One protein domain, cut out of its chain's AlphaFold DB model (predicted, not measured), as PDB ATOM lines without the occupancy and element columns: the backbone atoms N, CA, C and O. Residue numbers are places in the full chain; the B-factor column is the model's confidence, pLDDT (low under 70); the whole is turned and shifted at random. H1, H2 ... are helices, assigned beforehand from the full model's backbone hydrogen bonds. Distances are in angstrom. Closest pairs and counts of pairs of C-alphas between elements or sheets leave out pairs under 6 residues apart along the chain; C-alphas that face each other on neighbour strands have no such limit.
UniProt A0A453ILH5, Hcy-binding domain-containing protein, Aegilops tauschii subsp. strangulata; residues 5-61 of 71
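Overview. This is residues 5 to 61 of the 71 residues of the protein "Hcy-binding domain-containing protein" of Aegilops tauschii subsp. strangulata (UniProt A0A453ILH5). The longest helix, H4, starts at a head it forms with short helices H2 and H3 and runs back toward H1, which sits alone at the far end of an outstretched link, residues 12 to 21. The 57 printed residues hold four named helices, H1 to H4 in order, and no named strand: all helix. The whole is a loose rod, with a radius of gyration of the C-alphas of 14.0 A and spans of 38 by 19 by 16 A.

Along the chain. H4, residues 47 to 59, is 18.5 A long, ending at C-alpha 59 (-14.951, -24.574, 14.658). H3, residues 38 to 45, and H2, residues 22 to 28, are each 10.1 A long. H1, residues 5 to 11, is 9.8 A long, from C-alpha 5 (0.490, -11.375, 9.615).

Arrangement. H4 touches H2 with residues 49 to 53 alone, about perpendicular at 77 degrees; their closest C-alphas, of Gln 25 and Val 53, are 6.2 A apart. H4 and H3 only just touch, only at the corner, with 3 pairs of C-alphas within 8 A, the closest those of Leu 43 and Ile 50 at 6.7 A. H1 is apart from H2, H3 and H4. In H1 to H4 every O i to N i+4 pair is within hydrogen-bond range.

Size, cuts and confidence. The C-alphas farthest apart, of Lys 10 and Asn 34, are 39.3 A apart. The printed part has no cut; no link is long, and no printed residue is under 70 in pLDDT.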
ATOM      1  N   VAL A   5       1.853 -11.874   9.380       94.00
ATOM      2  CA  VAL A   5       0.490 -11.375   9.615       94.00
ATOM      3  C   VAL A   5      -0.194 -10.963   8.308       94.00
ATOM      4  O   VAL A   5      -1.357 -11.290   8.101       94.00
ATOM      5  N   GLU A   6       0.518 -10.297   7.396       96.12
ATOM      6  CA  GLU A   6      -0.031  -9.900   6.090       96.12
ATOM      7  C   GLU A   6      -0.404 -11.126   5.246       96.12
ATOM      8  O   GLU A   6      -1.443 -11.142   4.585       96.12
ATOM      9  N   GLU A   7       0.423 -12.175   5.287       96.56
ATOM     10  CA  GLU A   7       0.135 -13.439   4.615       96.56
ATOM     11  C   GLU A   7      -1.089 -14.139   5.219       96.56
ATOM     12  O   GLU A   7      -1.942 -14.623   4.470       96.56
ATOM     13  N   LEU A   8      -1.206 -14.163   6.550       95.81
ATOM     14  CA  LEU A   8      -2.359 -14.726   7.253       95.81
ATOM     15  C   LEU A   8      -3.655 -13.993   6.880       95.81
ATOM     16  O   LEU A   8      -4.607 -14.631   6.438       95.81
ATOM     17  N   VAL A   9      -3.668 -12.660   6.950       96.88
ATOM     18  CA  VAL A   9      -4.845 -11.850   6.593       96.88
ATOM     19  C   VAL A   9      -5.240 -12.060   5.130       96.88
ATOM     20  O   VAL A   9      -6.424 -12.168   4.810       96.88
ATOM     21  N   LYS A  10      -4.263 -12.179   4.223       97.06
ATOM     22  CA  LYS A  10      -4.538 -12.488   2.816       97.06
ATOM     23  C   LYS A  10      -5.173 -13.873   2.643       97.06
ATOM     24  O   LYS A  10      -6.098 -14.005   1.845       97.06
ATOM     25  N   LYS A  11      -4.694 -14.893   3.366       96.06
ATOM     26  CA  LYS A  11      -5.255 -16.258   3.329       96.06
ATOM     27  C   LYS A  11      -6.672 -16.326   3.901       96.06
ATOM     28  O   LYS A  11      -7.481 -17.069   3.359       96.06
ATOM     29  N   ALA A  12      -6.975 -15.510   4.909       96.62
ATOM     30  CA  ALA A  12      -8.303 -15.395   5.516       96.62
ATOM     31  C   ALA A  12      -9.325 -14.613   4.655       96.62
ATOM     32  O   ALA A  12     -10.467 -14.417   5.052       96.62
ATOM     33  N   GLY A  13      -8.952 -14.156   3.451       96.44
ATOM     34  CA  GLY A  13      -9.865 -13.428   2.559       96.44
ATOM     35  C   GLY A  13      -9.869 -11.909   2.755       96.44
ATOM     36  O   GLY A  13     -10.802 -11.236   2.325       96.44
ATOM     37  N   GLY A  14      -8.815 -11.354   3.363       97.00
ATOM     38  CA  GLY A  14      -8.626  -9.910   3.552       97.00
ATOM     39  C   GLY A  14      -9.007  -9.396   4.941       97.00
ATOM     40  O   GLY A  14      -8.760  -8.231   5.240       97.00
ATOM     41  N   CYS A  15      -9.555 -10.255   5.799       96.69
ATOM     42  CA  CYS A  15      -9.829  -9.988   7.206       96.69
ATOM     43  C   CYS A  15      -9.612 -11.292   7.977       96.69
ATOM     44  O   CYS A  15     -10.125 -12.316   7.546       96.69
ATOM     45  N   ALA A  16      -8.857 -11.254   9.075       97.62
ATOM     46  CA  ALA A  16      -8.673 -12.409   9.948       97.62
ATOM     47  C   ALA A  16      -9.493 -12.229  11.226       97.62
ATOM     48  O   ALA A  16      -9.474 -11.153  11.833       97.62
ATOM     49  N   VAL A  17     -10.196 -13.279  11.633       98.00
ATOM     50  CA  VAL A  17     -11.019 -13.316  12.841       98.00
ATOM     51  C   VAL A  17     -10.201 -13.905  13.990       98.00
ATOM     52  O   VAL A  17      -9.579 -14.956  13.852       98.00
ATOM     53  N   ILE A  18     -10.189 -13.217  15.130       97.75
ATOM     54  CA  ILE A  18      -9.590 -13.727  16.371       97.75
ATOM     55  C   ILE A  18     -10.628 -14.508  17.187       97.75
ATOM     56  O   ILE A  18     -11.831 -14.392  16.950       97.75
ATOM     57  N   ASP A  19     -10.161 -15.285  18.157       97.69
ATOM     58  CA  ASP A  19     -11.013 -15.938  19.146       97.69
ATOM     59  C   ASP A  19     -11.726 -14.949  20.092       97.69
ATOM     60  O   ASP A  19     -11.599 -13.725  20.001       97.69
ATOM     61  N   GLY A  20     -12.576 -15.493  20.965       96.50
ATOM     62  CA  GLY A  20     -13.417 -14.724  21.882       96.50
ATOM     63  C   GLY A  20     -13.015 -14.838  23.356       96.50
ATOM     64  O   GLY A  20     -11.900 -15.208  23.718       96.50
ATOM     65  N   GLY A  21     -13.967 -14.526  24.240       95.38
ATOM     66  CA  GLY A  21     -13.779 -14.586  25.691       95.38
ATOM     67  C   GLY A  21     -13.454 -15.996  26.189       95.38
ATOM     68  O   GLY A  21     -14.293 -16.896  26.141       95.38
ATOM     69  N   PHE A  22     -12.239 -16.183  26.704       94.94
ATOM     70  CA  PHE A  22     -11.767 -17.495  27.151       94.94
ATOM     71  C   PHE A  22     -12.384 -17.924  28.493       94.94
ATOM     72  O   PHE A  22     -12.825 -19.062  28.640       94.94
ATOM     73  N   ALA A  23     -12.491 -16.990  29.447       94.44
ATOM     74  CA  ALA A  23     -13.087 -17.240  30.761       94.44
ATOM     75  C   ALA A  23     -14.554 -17.690  30.652       94.44
ATOM     76  O   ALA A  23     -14.920 -18.710  31.223       94.44
ATOM     77  N   THR A  24     -15.357 -17.002  29.833       95.38
ATOM     78  CA  THR A  24     -16.780 -17.318  29.631       95.38
ATOM     79  C   THR A  24     -16.992 -18.734  29.095       95.38
ATOM     80  O   THR A  24     -17.870 -19.450  29.571       95.38
ATOM     81  N   GLN A  25     -16.170 -19.174  28.136       96.44
ATOM     82  CA  GLN A  25     -16.270 -20.536  27.606       96.44
ATOM     83  C   GLN A  25     -15.790 -21.584  28.616       96.44
ATOM     84  O   GLN A  25     -16.393 -22.647  28.728       96.44
ATOM     85  N   LEU A  26     -14.743 -21.290  29.391       96.00
ATOM     86  CA  LEU A  26     -14.302 -22.173  30.469       96.00
ATOM     87  C   LEU A  26     -15.372 -22.325  31.560       96.00
ATOM     88  O   LEU A  26     -15.622 -23.446  31.999       96.00
ATOM     89  N   GLU A  27     -16.034 -21.239  31.964       96.19
ATOM     90  CA  GLU A  27     -17.167 -21.276  32.898       96.19
ATOM     91  C   GLU A  27     -18.327 -22.108  32.351       96.19
ATOM     92  O   GLU A  27     -18.873 -22.949  33.066       96.19
ATOM     93  N   ALA A  28     -18.672 -21.937  31.069       96.56
ATOM     94  CA  ALA A  28     -19.715 -22.724  30.410       96.56
ATOM     95  C   ALA A  28     -19.404 -24.234  30.408       96.56
ATOM     96  O   ALA A  28     -20.320 -25.057  30.419       96.56
ATOM     97  N   LEU A  29     -18.119 -24.599  30.448       95.94
ATOM     98  CA  LEU A  29     -17.633 -25.975  30.571       95.94
ATOM     99  C   LEU A  29     -17.389 -26.420  32.030       95.94
ATOM    100  O   LEU A  29     -16.877 -27.516  32.266       95.94
ATOM    101  N   GLY A  30     -17.756 -25.602  33.022       94.19
ATOM    102  CA  GLY A  30     -17.672 -25.934  34.448       94.19
ATOM    103  C   GLY A  30     -16.307 -25.676  35.100       94.19
ATOM    104  O   GLY A  30     -15.977 -26.286  36.124       94.19
ATOM    105  N   ALA A  31     -15.471 -24.810  34.523       94.00
ATOM    106  CA  ALA A  31     -14.309 -24.275  35.224       94.00
ATOM    107  C   ALA A  31     -14.732 -23.225  36.264       94.00
ATOM    108  O   ALA A  31     -15.692 -22.489  36.062       94.00
ATOM    109  N   ASP A  32     -13.986 -23.146  37.365       92.19
ATOM    110  CA  ASP A  32     -14.120 -22.063  38.339       92.19
ATOM    111  C   ASP A  32     -13.102 -20.973  37.984       92.19
ATOM    112  O   ASP A  32     -11.910 -21.268  37.872       92.19
ATOM    113  N   ILE A  33     -13.574 -19.743  37.780       92.69
ATOM    114  CA  ILE A  33     -12.740 -18.590  37.414       92.69
ATOM    115  C   ILE A  33     -12.606 -17.554  38.539       92.69
ATOM    116  O   ILE A  33     -12.110 -16.455  38.305       92.69
ATOM    117  N   ASN A  34     -13.024 -17.883  39.767       91.50
ATOM    118  CA  ASN A  34     -12.930 -16.969  40.912       91.50
ATOM    119  C   ASN A  34     -11.497 -16.813  41.466       91.50
ATOM    120  O   ASN A  34     -11.276 -16.050  42.407       91.50
ATOM    121  N   ASP A  35     -10.516 -17.517  40.895       87.81
ATOM    122  CA  ASP A  35      -9.101 -17.413  41.253       87.81
ATOM    123  C   ASP A  35      -8.391 -16.327  40.410       87.81
ATOM    124  O   ASP A  35      -8.518 -16.333  39.185       87.81
ATOM    125  N   PRO A  36      -7.596 -15.412  40.997       89.94
ATOM    126  CA  PRO A  36      -6.856 -14.394  40.243       89.94
ATOM    127  C   PRO A  36      -5.861 -14.927  39.200       89.94
ATOM    128  O   PRO A  36      -5.403 -14.145  38.372       89.94
ATOM    129  N   LEU A  37      -5.514 -16.215  39.242       92.88
ATOM    130  CA  LEU A  37      -4.659 -16.959  38.315       92.88
ATOM    131  C   LEU A  37      -5.417 -18.150  37.695       92.88
ATOM    132  O   LEU A  37      -4.814 -19.171  37.351       92.88
ATOM    133  N   TRP A  38      -6.742 -18.032  37.538       91.50
ATOM    134  CA  TRP A  38      -7.615 -19.095  37.025       91.50
ATOM    135  C   TRP A  38      -7.103 -19.740  35.729       91.50
ATOM    136  O   TRP A  38      -7.244 -20.951  35.559       91.50
ATOM    137  N   SER A  39      -6.485 -18.972  34.825       88.69
ATOM    138  CA  SER A  39      -6.010 -19.493  33.536       88.69
ATOM    139  C   SER A  39      -4.811 -20.429  33.713       88.69
ATOM    140  O   SER A  39      -4.820 -21.547  33.193       88.69
ATOM    141  N   ALA A  40      -3.838 -20.039  34.539       91.75
ATOM    142  CA  ALA A  40      -2.702 -20.871  34.920       91.75
ATOM    143  C   ALA A  40      -3.147 -22.111  35.716       91.75
ATOM    144  O   ALA A  40      -2.697 -23.228  35.445       91.75
ATOM    145  N   ALA A  41      -4.085 -21.947  36.654       91.88
ATOM    146  CA  ALA A  41      -4.647 -23.063  37.409       91.88
ATOM    147  C   ALA A  41      -5.363 -24.067  36.488       91.88
ATOM    148  O   ALA A  41      -5.182 -25.280  36.629       91.88
ATOM    149  N   CYS A  42      -6.136 -23.586  35.512       92.94
ATOM    150  CA  CYS A  42      -6.836 -24.418  34.536       92.94
ATOM    151  C   CYS A  42      -5.863 -25.144  33.593       92.94
ATOM    152  O   CYS A  42      -6.050 -26.330  33.328       92.94
ATOM    153  N   LEU A  43      -4.772 -24.496  33.167       93.31
ATOM    154  CA  LEU A  43      -3.709 -25.134  32.379       93.31
ATOM    155  C   LEU A  43      -3.095 -26.350  33.090       93.31
ATOM    156  O   LEU A  43      -2.817 -27.361  32.448       93.31
ATOM    157  N   ILE A  44      -2.911 -26.270  34.410       93.06
ATOM    158  CA  ILE A  44      -2.334 -27.358  35.214       93.06
ATOM    159  C   ILE A  44      -3.378 -28.437  35.521       93.06
ATOM    160  O   ILE A  44      -3.106 -29.629  35.401       93.06
ATOM    161  N   THR A  45      -4.571 -28.027  35.950       94.38
ATOM    162  CA  THR A  45      -5.565 -28.943  36.536       94.38
ATOM    163  C   THR A  45      -6.554 -29.503  35.517       94.38
ATOM    164  O   THR A  45      -7.038 -30.623  35.680       94.38
ATOM    165  N   LYS A  46      -6.871 -28.743  34.464       95.50
ATOM    166  CA  LYS A  46      -7.903 -29.057  33.465       95.50
ATOM    167  C   LYS A  46      -7.472 -28.676  32.028       95.50
ATOM    168  O   LYS A  46      -8.250 -28.054  31.305       95.50
ATOM    169  N   PRO A  47      -6.291 -29.110  31.536       95.94
ATOM    170  CA  PRO A  47      -5.799 -28.747  30.197       95.94
ATOM    171  C   PRO A  47      -6.714 -29.204  29.047       95.94
ATOM    172  O   PRO A  47      -6.678 -28.641  27.954       95.94
ATOM    173  N   HIS A  48      -7.558 -30.212  29.278       97.00
ATOM    174  CA  HIS A  48      -8.554 -30.651  28.302       97.00
ATOM    175  C   HIS A  48      -9.614 -29.573  28.026       97.00
ATOM    176  O   HIS A  48     -10.028 -29.442  26.880       97.00
ATOM    177  N   LEU A  49      -9.999 -28.769  29.027       96.81
ATOM    178  CA  LEU A  49     -10.938 -27.660  28.835       96.81
ATOM    179  C   LEU A  49     -10.309 -26.533  28.014       96.81
ATOM    180  O   LEU A  49     -10.956 -25.998  27.126       96.81
ATOM    181  N   ILE A  50      -9.030 -26.228  28.248       95.81
ATOM    182  CA  ILE A  50      -8.271 -25.249  27.450       95.81
ATOM    183  C   ILE A  50      -8.307 -25.636  25.967       95.81
ATOM    184  O   ILE A  50      -8.626 -24.821  25.103       95.81
ATOM    185  N   LYS A  51      -8.014 -26.912  25.677       97.00
ATOM    186  CA  LYS A  51      -8.068 -27.448  24.316       97.00
ATOM    187  C   LYS A  51      -9.476 -27.353  23.733       97.00
ATOM    188  O   LYS A  51      -9.615 -26.918  22.597       97.00
ATOM    189  N   GLU A  52     -10.487 -27.761  24.493       97.94
ATOM    190  CA  GLU A  52     -11.886 -27.739  24.064       97.94
ATOM    191  C   GLU A  52     -12.338 -26.323  23.680       97.94
ATOM    192  O   GLU A  52     -12.875 -26.126  22.595       97.94
ATOM    193  N   VAL A  53     -12.032 -25.311  24.498       97.69
ATOM    194  CA  VAL A  53     -12.380 -23.915  24.189       97.69
ATOM    195  C   VAL A  53     -11.688 -23.427  22.914       97.69
ATOM    196  O   VAL A  53     -12.332 -22.812  22.065       97.69
ATOM    197  N   HIS A  54     -10.394 -23.714  22.736       98.06
ATOM    198  CA  HIS A  54      -9.698 -23.355  21.497       98.06
ATOM    199  C   HIS A  54     -10.300 -24.060  20.274       98.06
ATOM    200  O   HIS A  54     -10.455 -23.432  19.229       98.06
ATOM    201  N   MET A  55     -10.684 -25.334  20.405       98.38
ATOM    202  CA  MET A  55     -11.355 -26.066  19.329       98.38
ATOM    203  C   MET A  55     -12.707 -25.448  18.976       98.38
ATOM    204  O   MET A  55     -12.975 -25.256  17.797       98.38
ATOM    205  N   GLN A  56     -13.511 -25.054  19.965       98.31
ATOM    206  CA  GLN A  56     -14.797 -24.394  19.722       98.31
ATOM    207  C   GLN A  56     -14.637 -23.076  18.953       98.31
ATOM    208  O   GLN A  56     -15.435 -22.787  18.064       98.31
ATOM    209  N   TYR A  57     -13.590 -22.291  19.233       98.56
ATOM    210  CA  TYR A  57     -13.314 -21.075  18.462       98.56
ATOM    211  C   TYR A  57     -12.826 -21.368  17.039       98.56
ATOM    212  O   TYR A  57     -13.253 -20.688  16.107       98.56
ATOM    213  N   LEU A  58     -11.997 -22.398  16.844       98.06
ATOM    214  CA  LEU A  58     -11.603 -22.845  15.503       98.06
ATOM    215  C   LEU A  58     -12.819 -23.314  14.689       98.06
ATOM    216  O   LEU A  58     -12.970 -22.930  13.533       98.06
ATOM    217  N   GLU A  59     -13.713 -24.098  15.292       98.25
ATOM    218  CA  GLU A  59     -14.951 -24.574  14.658       98.25
ATOM    219  C   GLU A  59     -15.934 -23.433  14.355       98.25
ATOM    220  O   GLU A  59     -16.657 -23.492  13.360       98.25
ATOM    221  N   ALA A  60     -15.920 -22.367  15.161       98.12
ATOM    222  CA  ALA A  60     -16.679 -21.143  14.914       98.12
ATOM    223  C   ALA A  60     -16.077 -20.250  13.807       98.12
ATOM    224  O   ALA A  60     -16.719 -19.281  13.398       98.12
ATOM    225  N   GLY A  61     -14.877 -20.572  13.308       97.56
ATOM    226  CA  GLY A  61     -14.224 -19.865  12.206       97.56
ATOM    227  C   GLY A  61     -13.155 -18.852  12.620       97.56
ATOM    228  O   GLY A  61     -12.848 -17.963  11.833       97.56
TER     229      GLY A  61